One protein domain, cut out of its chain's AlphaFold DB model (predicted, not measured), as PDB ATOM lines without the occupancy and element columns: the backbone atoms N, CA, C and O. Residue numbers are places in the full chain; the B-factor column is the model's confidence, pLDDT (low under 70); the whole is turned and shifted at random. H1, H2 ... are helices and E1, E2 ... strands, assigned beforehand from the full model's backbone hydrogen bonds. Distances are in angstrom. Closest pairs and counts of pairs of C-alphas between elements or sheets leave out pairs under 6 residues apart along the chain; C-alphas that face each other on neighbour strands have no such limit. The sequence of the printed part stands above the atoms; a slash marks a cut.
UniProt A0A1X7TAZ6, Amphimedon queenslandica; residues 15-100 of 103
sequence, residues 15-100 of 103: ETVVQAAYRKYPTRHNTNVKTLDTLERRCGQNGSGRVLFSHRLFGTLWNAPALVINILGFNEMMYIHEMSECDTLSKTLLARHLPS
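This is residues 15 to 100 of the 103 residues of a protein of Amphimedon queenslandica (UniProt A0A1X7TAZ6). Look first for one long, twisted sheet of four strands, with the short helix H1 over one face and the other face bare. At one end, between E2 and E3, residues 67 to 73, mostly H2, stick out and lengthen the rod. The 86 printed residues hold two named helices and four named strands, in the order H1 E1 E2 H2 E3 E4; the sheet order is E1 - E2 - E3 - E4, all antiparallel, and the class is mixed. The whole is loose, with a radius of gyration of the C-alphas of 15.9 A and spans of 51 by 25 by 16 A.

Find C-alpha 33 at (143.482, 170.996, 100.436); from there E1 runs 31.2 A to residue 46 and bends by 65 degrees at residue 43. E2, residues 49 to 61, is 37.6 A long, and E3, residues 77 to 87, is 32.1 A. E4, residues 92 to 99, spans 23.3 A and ends at C-alpha 99, (134.614, 161.367, 97.700). H1 is residues 15 to 22, 10.8 A, starting at (146.601, 175.986, 77.753); H2 is residues 66 to 72, 10.0 A.

Inner strands E2 and E3 are antiparallel at 166 degrees, with N 56 and O 82 within hydrogen-bond range at 2.8 A. Edge strand E1 forms a hairpin with E2, where N 37 and O 57 are 2.9 A apart. E3 and edge strand E4 form another; see N 83 and O 96, 2.9 A. H1 is on the sheet at a height of 10.1 A, over E4 and only just over E3, with 3 C-alphas there; it runs along the strands, at 10 degrees to E4 on the local plane. Its closest C-alphas to E4 are Val 18 and Leu 93, 7.1 A. H2 is not on the sheet. In H1 and H2 every O i to N i+4 pair is within hydrogen-bond range.

The C-alphas farthest apart, Gly 49 and Leu 67, are 50.7 A apart. The printed part has no cut and no long link. Look at residues 47 to 48 for pLDDT under 70; the mean of the printed part is 90.4.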
ATOM      1  N   GLU A  15     145.399 176.627  77.234       95.62
ATOM      2  CA  GLU A  15     146.601 175.986  77.753       95.62
ATOM      3  C   GLU A  15     146.972 176.549  79.134       95.62
ATOM      4  O   GLU A  15     147.329 175.791  80.040       95.62
ATOM      5  N   THR A  16     146.824 177.863  79.329       96.88
ATOM      6  CA  THR A  16     147.048 178.536  80.615       96.88
ATOM      7  C   THR A  16     146.011 178.103  81.646       96.88
ATOM      8  O   THR A  16     146.375 177.774  82.776       96.88
ATOM      9  N   VAL A  17     144.733 178.042  81.261       97.31
ATOM     10  CA  VAL A  17     143.638 177.625  82.155       97.31
ATOM     11  C   VAL A  17     143.812 176.172  82.596       97.31
ATOM     12  O   VAL A  17     143.707 175.871  83.785       97.31
ATOM     13  N   VAL A  18     144.143 175.267  81.675       96.25
ATOM     14  CA  VAL A  18     144.370 173.848  81.985       96.25
ATOM     15  C   VAL A  18     145.594 173.652  82.873       96.25
ATOM     16  O   VAL A  18     145.534 172.901  83.851       96.25
ATOM     17  N   GLN A  19     146.699 174.351  82.598       96.06
ATOM     18  CA  GLN A  19     147.872 174.309  83.474       96.06
ATOM     19  C   GLN A  19     147.546 174.832  84.878       96.06
ATOM     20  O   GLN A  19     147.954 174.213  85.866       96.06
ATOM     21  N   ALA A  20     146.776 175.920  84.977       95.94
ATOM     22  CA  ALA A  20     146.313 176.464  86.248       95.94
ATOM     23  C   ALA A  20     145.364 175.500  86.977       95.94
ATOM     24  O   ALA A  20     145.454 175.375  88.194       95.94
ATOM     25  N   ALA A  21     144.508 174.761  86.266       95.25
ATOM     26  CA  ALA A  21     143.637 173.749  86.863       95.25
ATOM     27  C   ALA A  21     144.446 172.601  87.495       95.25
ATOM     28  O   ALA A  21     144.192 172.205  88.638       95.25
ATOM     29  N   TYR A  22     145.477 172.106  86.802       94.88
ATOM     30  CA  TYR A  22     146.354 171.067  87.350       94.88
ATOM     31  C   TYR A  22     147.228 171.571  88.502       94.88
ATOM     32  O   TYR A  22     147.446 170.828  89.461       94.88
ATOM     33  N   ARG A  23     147.696 172.820  88.440       94.31
ATOM     34  CA  ARG A  23     148.582 173.438  89.442       94.31
ATOM     35  C   ARG A  23     147.845 174.381  90.391       94.31
ATOM     36  O   ARG A  23     148.465 175.270  90.965       94.31
ATOM     37  N   LYS A  24     146.529 174.198  90.547       92.81
ATOM     38  CA  LYS A  24     145.698 175.085  91.363       92.81
ATOM     39  C   LYS A  24     146.236 175.141  92.783       92.81
ATOM     40  O   LYS A  24     146.386 176.222  93.317       92.81
ATOM     41  N   TYR A  25     146.548 173.997  93.384       94.19
ATOM     42  CA  TYR A  25     146.962 173.930  94.780       94.19
ATOM     43  C   TYR A  25     148.489 173.952  94.941       94.19
ATOM     44  O   TYR A  25     149.186 173.343  94.127       94.19
ATOM     45  N   PRO A  26     149.001 174.603  96.004       92.88
ATOM     46  CA  PRO A  26     148.252 175.291  97.071       92.88
ATOM     47  C   PRO A  26     147.697 176.674  96.655       92.88
ATOM     48  O   PRO A  26     148.315 177.387  95.871       92.88
ATOM     49  N   THR A  27     146.552 177.090  97.222       92.19
ATOM     50  CA  THR A  27     145.984 178.448  97.025       92.19
ATOM     51  C   THR A  27     145.691 179.151  98.344       92.19
ATOM     52  O   THR A  27     145.343 178.500  99.324       92.19
ATOM     53  N   ARG A  28     145.713 180.492  98.341       92.25
ATOM     54  CA  ARG A  28     145.210 181.306  99.466       92.25
ATOM     55  C   ARG A  28     143.684 181.251  99.616       92.25
ATOM     56  O   ARG A  28     143.185 181.405 100.720       92.25
ATOM     57  N   HIS A  29     142.953 181.032  98.521       91.12
ATOM     58  CA  HIS A  29     141.485 181.030  98.500       91.12
ATOM     59  C   HIS A  29     140.873 179.757  99.094       91.12
ATOM     60  O   HIS A  29     139.784 179.794  99.653       91.12
ATOM     61  N   ASN A  30     141.563 178.625  98.962       90.31
ATOM     62  CA  ASN A  30     141.167 177.362  99.562       90.31
ATOM     63  C   ASN A  30     142.391 176.699 100.199       90.31
ATOM     64  O   ASN A  30     143.192 176.051  99.518       90.31
ATOM     65  N   THR A  31     142.501 176.867 101.514       91.62
ATOM     66  CA  THR A  31     143.570 176.308 102.349       91.62
ATOM     67  C   THR A  31     143.259 174.904 102.863       91.62
ATOM     68  O   THR A  31     144.070 174.341 103.599       91.62
ATOM     69  N   ASN A  32     142.089 174.344 102.543       92.19
ATOM     70  CA  ASN A  32     141.638 173.068 103.102       92.19
ATOM     71  C   ASN A  32     142.255 171.867 102.387       92.19
ATOM     72  O   ASN A  32     142.378 170.812 102.997       92.19
ATOM     73  N   VAL A  33     142.694 172.021 101.133       94.44
ATOM     74  CA  VAL A  33     143.482 170.996 100.436       94.44
ATOM     75  C   VAL A  33     144.887 170.969 101.037       94.44
ATOM     76  O   VAL A  33     145.646 171.928 100.882       94.44
ATOM     77  N   LYS A  34     145.213 169.891 101.753       94.31
ATOM     78  CA  LYS A  34     146.493 169.705 102.455       94.31
ATOM     79  C   LYS A  34     147.467 168.836 101.681       94.31
ATOM     80  O   LYS A  34     148.663 169.103 101.715       94.31
ATOM     81  N   THR A  35     146.956 167.831 100.979       93.81
ATOM     82  CA  THR A  35     147.766 166.934 100.154       93.81
ATOM     83  C   THR A  35     147.142 166.784  98.776       93.81
ATOM     84  O   THR A  35     145.928 166.925  98.600       93.81
ATOM     85  N   LEU A  36     147.993 166.556  97.781       95.38
ATOM     86  CA  LEU A  36     147.583 166.318  96.408       95.38
ATOM     87  C   LEU A  36     148.620 165.417  95.753       95.38
ATOM     88  O   LEU A  36     149.731 165.853  95.456       95.38
ATOM     89  N   ASP A  37     148.219 164.184  95.482       96.00
ATOM     90  CA  ASP A  37     149.076 163.162  94.896       96.00
ATOM     91  C   ASP A  37     148.534 162.736  93.534       96.00
ATOM     92  O   ASP A  37     147.325 162.704  93.303       96.00
ATOM     93  N   THR A  38     149.423 162.417  92.593       96.75
ATOM     94  CA  THR A  38     149.029 161.770  91.332       96.75
ATOM     95  C   THR A  38     149.228 160.272  91.498       96.75
ATOM     96  O   THR A  38     150.366 159.822  91.574       96.75
ATOM     97  N   LEU A  39     148.129 159.521  91.550       96.81
ATOM     98  CA  LEU A  39     148.152 158.064  91.684       96.81
ATOM     99  C   LEU A  39     148.513 157.394  90.357       96.81
ATOM    100  O   LEU A  39     149.336 156.487  90.313       96.81
ATOM    101  N   GLU A  40     147.924 157.878  89.264       96.81
ATOM    102  CA  GLU A  40     148.173 157.365  87.921       96.81
ATOM    103  C   GLU A  40     148.140 158.516  86.916       96.81
ATOM    104  O   GLU A  40     147.322 159.438  87.008       96.81
ATOM    105  N   ARG A  41     149.023 158.462  85.917       96.38
ATOM    106  CA  ARG A  41     148.945 159.330  84.747       96.38
ATOM    107  C   ARG A  41     149.398 158.568  83.518       96.38
ATOM    108  O   ARG A  41     150.523 158.076  83.472       96.38
ATOM    109  N   ARG A  42     148.539 158.516  82.504       95.25
ATOM    110  CA  ARG A  42     148.829 157.810  81.256       95.25
ATOM    111  C   ARG A  42     148.356 158.589  80.045       95.25
ATOM    112  O   ARG A  42     147.318 159.247  80.064       95.25
ATOM    113  N   CYS A  43     149.128 158.481  78.973       94.00
ATOM    114  CA  CYS A  43     148.664 158.878  77.655       94.00
ATOM    115  C   CYS A  43     147.831 157.738  77.073       94.00
ATOM    116  O   CYS A  43     148.230 156.577  77.145       94.00
ATOM    117  N   GLY A  44     146.699 158.074  76.477       89.94
ATOM    118  CA  GLY A  44     145.918 157.160  75.659       89.94
ATOM    119  C   GLY A  44     145.470 157.840  74.375       89.94
ATOM    120  O   GLY A  44     145.913 158.942  74.043       89.94
ATOM    121  N   GLN A  45     144.572 157.168  73.672       85.12
ATOM    122  CA  GLN A  45     143.861 157.718  72.530       85.12
ATOM    123  C   GLN A  45     142.356 157.621  72.773       85.12
ATOM    124  O   GLN A  45     141.887 156.677  73.409       85.12
ATOM    125  N   ASN A  46     141.615 158.598  72.267       76.81
ATOM    126  CA  ASN A  46     140.171 158.527  72.072       76.81
ATOM    127  C   ASN A  46     139.869 158.722  70.573       76.81
ATOM    128  O   ASN A  46     140.783 158.871  69.763       76.81
ATOM    129  N   GLY A  47     138.588 158.737  70.197       68.81
ATOM    130  CA  GLY A  47     138.183 158.943  68.801       68.81
ATOM    131  C   GLY A  47     138.659 160.264  68.175       68.81
ATOM    132  O   GLY A  47     138.697 160.356  66.952       68.81
ATOM    133  N   SER A  48     139.040 161.268  68.977       64.50
ATOM    134  CA  SER A  48     139.504 162.582  68.515       64.50
ATOM    135  C   SER A  48     141.025 162.759  68.541       64.50
ATOM    136  O   SER A  48     141.524 163.654  67.870       64.50
ATOM    137  N   GLY A  49     141.797 161.931  69.248       73.50
ATOM    138  CA  GLY A  49     143.252 162.070  69.283       73.50
ATOM    139  C   GLY A  49     143.897 161.550  70.562       73.50
ATOM    140  O   GLY A  49     143.452 160.572  71.158       73.50
ATOM    141  N   ARG A  50     145.009 162.179  70.962       88.44
ATOM    142  CA  ARG A  50     145.775 161.809  72.160       88.44
ATOM    143  C   ARG A  50     145.161 162.465  73.396       88.44
ATOM    144  O   ARG A  50     145.053 163.684  73.456       88.44
ATOM    145  N   VAL A  51     144.843 161.650  74.397       93.88
ATOM    146  CA  VAL A  51     144.245 162.094  75.663       93.88
ATOM    147  C   VAL A  51     145.189 161.798  76.816       93.88
ATOM    148  O   VAL A  51     145.799 160.726  76.873       93.88
ATOM    149  N   LEU A  52     145.301 162.735  77.755       95.25
ATOM    150  CA  LEU A  52     145.961 162.508  79.034       95.25
ATOM    151  C   LEU A  52     144.916 162.139  80.087       95.25
ATOM    152  O   LEU A  52     144.095 162.970  80.475       95.25
ATOM    153  N   PHE A  53     144.989 160.905  80.574       96.06
ATOM    154  CA  PHE A  53     144.215 160.446  81.721       96.06
ATOM    155  C   PHE A  53     145.034 160.680  82.987       96.06
ATOM    156  O   PHE A  53     146.206 160.296  83.042       96.06
ATOM    157  N   SER A  54     144.437 161.309  83.996       97.19
ATOM    158  CA  SER A  54     145.057 161.448  85.318       97.19
ATOM    159  C   SER A  54     144.100 161.009  86.416       97.19
ATOM    160  O   SER A  54     142.940 161.415  86.427       97.19
ATOM    161  N   HIS A  55     144.621 160.243  87.368       97.38
ATOM    162  CA  HIS A  55     143.974 159.952  88.640       97.38
ATOM    163  C   HIS A  55     144.763 160.639  89.748       97.38
ATOM    164  O   HIS A  55     145.947 160.356  89.945       97.38
ATOM    165  N   ARG A  56     144.126 161.577  90.444       97.38
ATOM    166  CA  ARG A  56     144.727 162.299  91.565       97.38
ATOM    167  C   ARG A  56     143.952 162.050  92.847       97.38
ATOM    168  O   ARG A  56     142.734 161.888  92.815       97.38
ATOM    169  N   LEU A  57     144.664 162.031  93.964       96.62
ATOM    170  CA  LEU A  57     144.099 161.941  95.299       96.62
ATOM    171  C   LEU A  57     144.298 163.274  96.001       96.62
ATOM    172  O   LEU A  57     145.424 163.734  96.177       96.62
ATOM    173  N   PHE A  58     143.196 163.894  96.390       95.69
ATOM    174  CA  PHE A  58     143.194 165.113  97.178       95.69
ATOM    175  C   PHE A  58     142.944 164.742  98.621       95.69
ATOM    176  O   PHE A  58     141.967 164.059  98.917       95.69
ATOM    177  N   GLY A  59     143.786 165.241  99.507       94.38
ATOM    178  CA  GLY A  59     143.521 165.225 100.926       94.38
ATOM    179  C   GLY A  59     143.010 166.583 101.389       94.38
ATOM    180  O   GLY A  59     143.684 167.603 101.215       94.38
ATOM    181  N   THR A  60     141.838 166.596 102.016       92.25
ATOM    182  CA  THR A  60     141.184 167.807 102.518       92.25
ATOM    183  C   THR A  60     140.900 167.717 104.010       92.25
ATOM    184  O   THR A  60     140.344 166.720 104.460       92.25
ATOM    185  N   LEU A  61     141.231 168.771 104.759       90.25
ATOM    186  CA  LEU A  61     140.759 168.921 106.137       90.25
ATOM    187  C   LEU A  61     139.420 169.645 106.149       90.25
ATOM    188  O   LEU A  61     139.275 170.722 105.560       90.25
ATOM    189  N   TRP A  62     138.451 169.045 106.829       80.81
ATOM    190  CA  TRP A  62     137.129 169.620 107.021       80.81
ATOM    191  C   TRP A  62     137.042 170.152 108.448       80.81
ATOM    192  O   TRP A  62     136.977 169.378 109.397       80.81
ATOM    193  N   ASN A  63     137.003 171.478 108.604       75.88
ATOM    194  CA  ASN A  63     136.814 172.142 109.900       75.88
ATOM    195  C   ASN A  63     135.351 172.019 110.377       75.88
ATOM    196  O   ASN A  63     134.657 173.020 110.570       75.88
ATOM    197  N   ALA A  64     134.847 170.792 110.498       80.25
ATOM    198  CA  ALA A  64     133.509 170.529 111.003       80.25
ATOM    199  C   ALA A  64     133.456 170.771 112.524       80.25
ATOM    200  O   ALA A  64     134.429 170.492 113.227       80.25
ATOM    201  N   PRO A  65     132.329 171.265 113.073       82.94
ATOM    202  CA  PRO A  65     132.170 171.384 114.516       82.94
ATOM    203  C   PRO A  65     132.345 170.026 115.205       82.94
ATOM    204  O   PRO A  65     131.798 169.026 114.741       82.94
ATOM    205  N   ALA A  66     133.028 170.000 116.353       81.50
ATOM    206  CA  ALA A  66     133.327 168.766 117.089       81.50
ATOM    207  C   ALA A  66     132.079 167.918 117.397       81.50
ATOM    208  O   ALA A  66     132.134 166.695 117.369       81.50
ATOM    209  N   LEU A  67     130.926 168.559 117.623       84.56
ATOM    210  CA  LEU A  67     129.651 167.868 117.826       84.56
ATOM    211  C   LEU A  67     129.248 167.027 116.603       84.56
ATOM    212  O   LEU A  67     128.797 165.898 116.763       84.56
ATOM    213  N   VAL A  68     129.440 167.547 115.388       81.81
ATOM    214  CA  VAL A  68     129.116 166.837 114.139       81.81
ATOM    215  C   VAL A  68     130.068 165.663 113.931       81.81
ATOM    216  O   VAL A  68     129.622 164.573 113.581       81.81
ATOM    217  N   ILE A  69     131.359 165.872 114.203       81.31
ATOM    218  CA  ILE A  69     132.390 164.827 114.137       81.31
ATOM    219  C   ILE A  69     132.049 163.687 115.105       81.31
ATOM    220  O   ILE A  69     132.009 162.529 114.697       81.31
ATOM    221  N   ASN A  70     131.718 164.016 116.355       81.69
ATOM    222  CA  ASN A  70     131.419 163.028 117.393       81.69
ATOM    223  C   ASN A  70     130.144 162.222 117.114       81.69
ATOM    224  O   ASN A  70     130.092 161.044 117.447       81.69
ATOM    225  N   ILE A  71     129.115 162.836 116.520       85.25
ATOM    226  CA  ILE A  71     127.862 162.135 116.199       85.25
ATOM    227  C   ILE A  71     128.028 161.230 114.975       85.25
ATOM    228  O   ILE A  71     127.469 160.136 114.947       85.25
ATOM    229  N   LEU A  72     128.754 161.689 113.954       80.69
ATOM    230  CA  LEU A  72     128.811 161.011 112.655       80.69
ATOM    231  C   LEU A  72     130.057 160.133 112.471       80.69
ATOM    232  O   LEU A  72     130.139 159.414 111.480       80.69
ATOM    233  N   GLY A  73     131.017 160.177 113.400       72.62
ATOM    234  CA  GLY A  73     132.229 159.355 113.356       72.62
ATOM    235  C   GLY A  73     133.160 159.687 112.187       72.62
ATOM    236  O   GLY A  73     133.931 158.836 111.752       72.62
ATOM    237  N   PHE A  74     133.079 160.902 111.642       72.00
ATOM    238  CA  PHE A  74     133.900 161.300 110.503       72.00
ATOM    239  C   PHE A  74     135.346 161.592 110.911       72.00
ATOM    240  O   PHE A  74     135.607 162.164 111.966       72.00
ATOM    241  N   ASN A  75     136.294 161.245 110.040       73.00
ATOM    242  CA  ASN A  75     137.682 161.670 110.184       73.00
ATOM    243  C   ASN A  75     137.811 163.154 109.793       73.00
ATOM    244  O   ASN A  75     137.163 163.611 108.852       73.00
ATOM    245  N   GLU A  76     138.655 163.908 110.498       80.50
ATOM    246  CA  GLU A  76     138.975 165.301 110.155       80.50
ATOM    247  C   GLU A  76     139.579 165.403 108.742       80.50
ATOM    248  O   GLU A  76     139.362 166.382 108.020       80.50
ATOM    249  N   MET A  77     140.295 164.349 108.336       87.38
ATOM    250  CA  MET A  77     140.891 164.195 107.018       87.38
ATOM    251  C   MET A  77     139.989 163.391 106.078       87.38
ATOM    252  O   MET A  77     139.706 162.217 106.313       87.38
ATOM    253  N   MET A  78     139.605 164.014 104.967       88.81
ATOM    254  CA  MET A  78     138.779 163.427 103.912       88.81
ATOM    255  C   MET A  78     139.550 163.352 102.604       88.81
ATOM    256  O   MET A  78     140.258 164.299 102.245       88.81
ATOM    257  N   TYR A  79     139.352 162.269 101.856       92.25
ATOM    258  CA  TYR A  79     139.994 162.084 100.562       92.25
ATOM    259  C   TYR A  79     139.003 162.218  99.407       92.25
ATOM    260  O   TYR A  79     137.829 161.861  99.503       92.25
ATOM    261  N   ILE A  80     139.478 162.765  98.293       94.56
ATOM    262  CA  ILE A  80     138.699 162.918  97.064       94.56
ATOM    263  C   ILE A  80     139.534 162.372  95.912       94.56
ATOM    264  O   ILE A  80     140.667 162.803  95.691       94.56
ATOM    265  N   HIS A  81     138.960 161.441  95.158       96.31
ATOM    266  CA  HIS A  81     139.533 160.966  93.909       96.31
ATOM    267  C   HIS A  81     139.104 161.893  92.775       96.31
ATOM    268  O   HIS A  81     137.914 162.041  92.497       96.31
ATOM    269  N   GLU A  82     140.075 162.504  92.108       97.44
ATOM    270  CA  GLU A  82     139.860 163.223  90.860       97.44
ATOM    271  C   GLU A  82     140.282 162.339  89.688       97.44
ATOM    272  O   GLU A  82     141.448 161.952  89.580       97.44
ATOM    273  N   MET A  83     139.349 162.062  88.784       97.06
ATOM    274  CA  MET A  83     139.633 161.457  87.486       97.06
ATOM    275  C   MET A  83     139.483 162.529  86.412       97.06
ATOM    276  O   MET A  83     138.398 163.096  86.259       97.06
ATOM    277  N   SER A  84     140.554 162.803  85.668       97.12
ATOM    278  CA  SER A  84     140.535 163.779  84.580       97.12
ATOM    279  C   SER A  84     140.960 163.213  83.232       97.12
ATOM    280  O   SER A  84     141.805 162.320  83.145       97.12
ATOM    281  N   GLU A  85     140.360 163.776  82.187       95.94
ATOM    282  CA  GLU A  85     140.595 163.485  80.776       95.94
ATOM    283  C   GLU A  85     140.888 164.807  80.065       95.94
ATOM    284  O   GLU A  85     140.033 165.693  80.015       95.94
ATOM    285  N   CYS A  86     142.110 164.960  79.558       96.12
ATOM    286  CA  CYS A  86     142.547 166.160  78.850       96.12
ATOM    287  C   CYS A  86     142.843 165.827  77.386       96.12
ATOM    288  O   CYS A  86     143.784 165.083  77.102       96.12
ATOM    289  N   ASP A  87     142.046 166.379  76.474       94.25
ATOM    290  CA  ASP A  87     142.220 166.274  75.027       94.25
ATOM    291  C   ASP A  87     142.739 167.610  74.482       94.25
ATOM    292  O   ASP A  87     142.079 168.650  74.562       94.25
ATOM    293  N   THR A  88     143.950 167.576  73.928       89.81
ATOM    294  CA  THR A  88     144.631 168.764  73.405       89.81
ATOM    295  C   THR A  88     144.152 169.181  72.019       89.81
ATOM    296  O   THR A  88     144.367 170.331  71.644       89.81
ATOM    297  N   LEU A  89     143.533 168.279  71.249       90.56
ATOM    298  CA  LEU A  89     143.022 168.607  69.917       90.56
ATOM    299  C   LEU A  89     141.677 169.324  70.026       90.56
ATOM    300  O   LEU A  89     141.501 170.397  69.453       90.56
ATOM    301  N   SER A  90     140.752 168.756  70.804       92.44
ATOM    302  CA  SER A  90     139.443 169.374  71.059       92.44
ATOM    303  C   SER A  90     139.492 170.486  72.109       92.44
ATOM    304  O   SER A  90     138.472 171.119  72.369       92.44
ATOM    305  N   LYS A  91     140.661 170.720  72.725       93.62
ATOM    306  CA  LYS A  91     140.869 171.677  73.821       93.62
ATOM    307  C   LYS A  91     139.826 171.502  74.925       93.62
ATOM    308  O   LYS A  91     139.149 172.444  75.336       93.62
ATOM    309  N   THR A  92     139.704 170.274  75.419       94.56
ATOM    310  CA  THR A  92     138.734 169.922  76.459       94.56
ATOM    311  C   THR A  92     139.434 169.275  77.647       94.56
ATOM    312  O   THR A  92     140.240 168.363  77.487       94.56
ATOM    313  N   LEU A  93     139.108 169.742  78.854       96.12
ATOM    314  CA  LEU A  93     139.489 169.111  80.115       96.12
ATOM    315  C   LEU A  93     138.215 168.749  80.878       96.12
ATOM    316  O   LEU A  93     137.481 169.634  81.314       96.12
ATOM    317  N   LEU A  94     137.970 167.455  81.063       96.12
ATOM    318  CA  LEU A  94     136.889 166.944  81.905       96.12
ATOM    319  C   LEU A  94     137.490 166.430  83.209       96.12
ATOM    320  O   LEU A  94     138.386 165.594  83.174       96.12
ATOM    321  N   ALA A  95     136.997 166.905  84.351       96.69
ATOM    322  CA  ALA A  95     137.439 166.454  85.669       96.69
ATOM    323  C   ALA A  95     136.234 166.049  86.522       96.69
ATOM    324  O   ALA A  95     135.302 166.831  86.719       96.69
ATOM    325  N   ARG A  96     136.257 164.819  87.037       96.69
ATOM    326  CA  ARG A  96     135.228 164.258  87.918       96.69
ATOM    327  C   ARG A  96     135.830 164.035  89.296       96.69
ATOM    328  O   ARG A  96     136.903 163.455  89.400       96.69
ATOM    329  N   HIS A  97     135.131 164.490  90.330       95.12
ATOM    330  CA  HIS A  97     135.558 164.368  91.721       95.12
ATOM    331  C   HIS A  97     134.595 163.444  92.458       95.12
ATOM    332  O   HIS A  97     133.387 163.688  92.455       95.12
ATOM    333  N   LEU A  98     135.128 162.398  93.079       93.44
ATOM    334  CA  LEU A  98     134.367 161.433  93.864       93.44
ATOM    335  C   LEU A  98     134.947 161.383  95.282       93.44
ATOM    336  O   LEU A  98     136.162 161.224  95.421       93.44
ATOM    337  N   PRO A  99     134.128 161.533  96.337       87.94
ATOM    338  CA  PRO A  99     134.614 161.367  97.700       87.94
ATOM    339  C   PRO A  99     135.065 159.918  97.917       87.94
ATOM    340  O   PRO A  99     134.442 158.985  97.401       87.94
ATOM    341  N   SER A 100     136.125 159.720  98.697       79.88
ATOM    342  CA  SER A 100     136.401 158.405  99.270       79.88
ATOM    343  C   SER A 100     135.255 158.065 100.219       79.88
ATOM    344  O   SER A 100     134.951 158.855 101.115       79.88
TER     345      SER A 100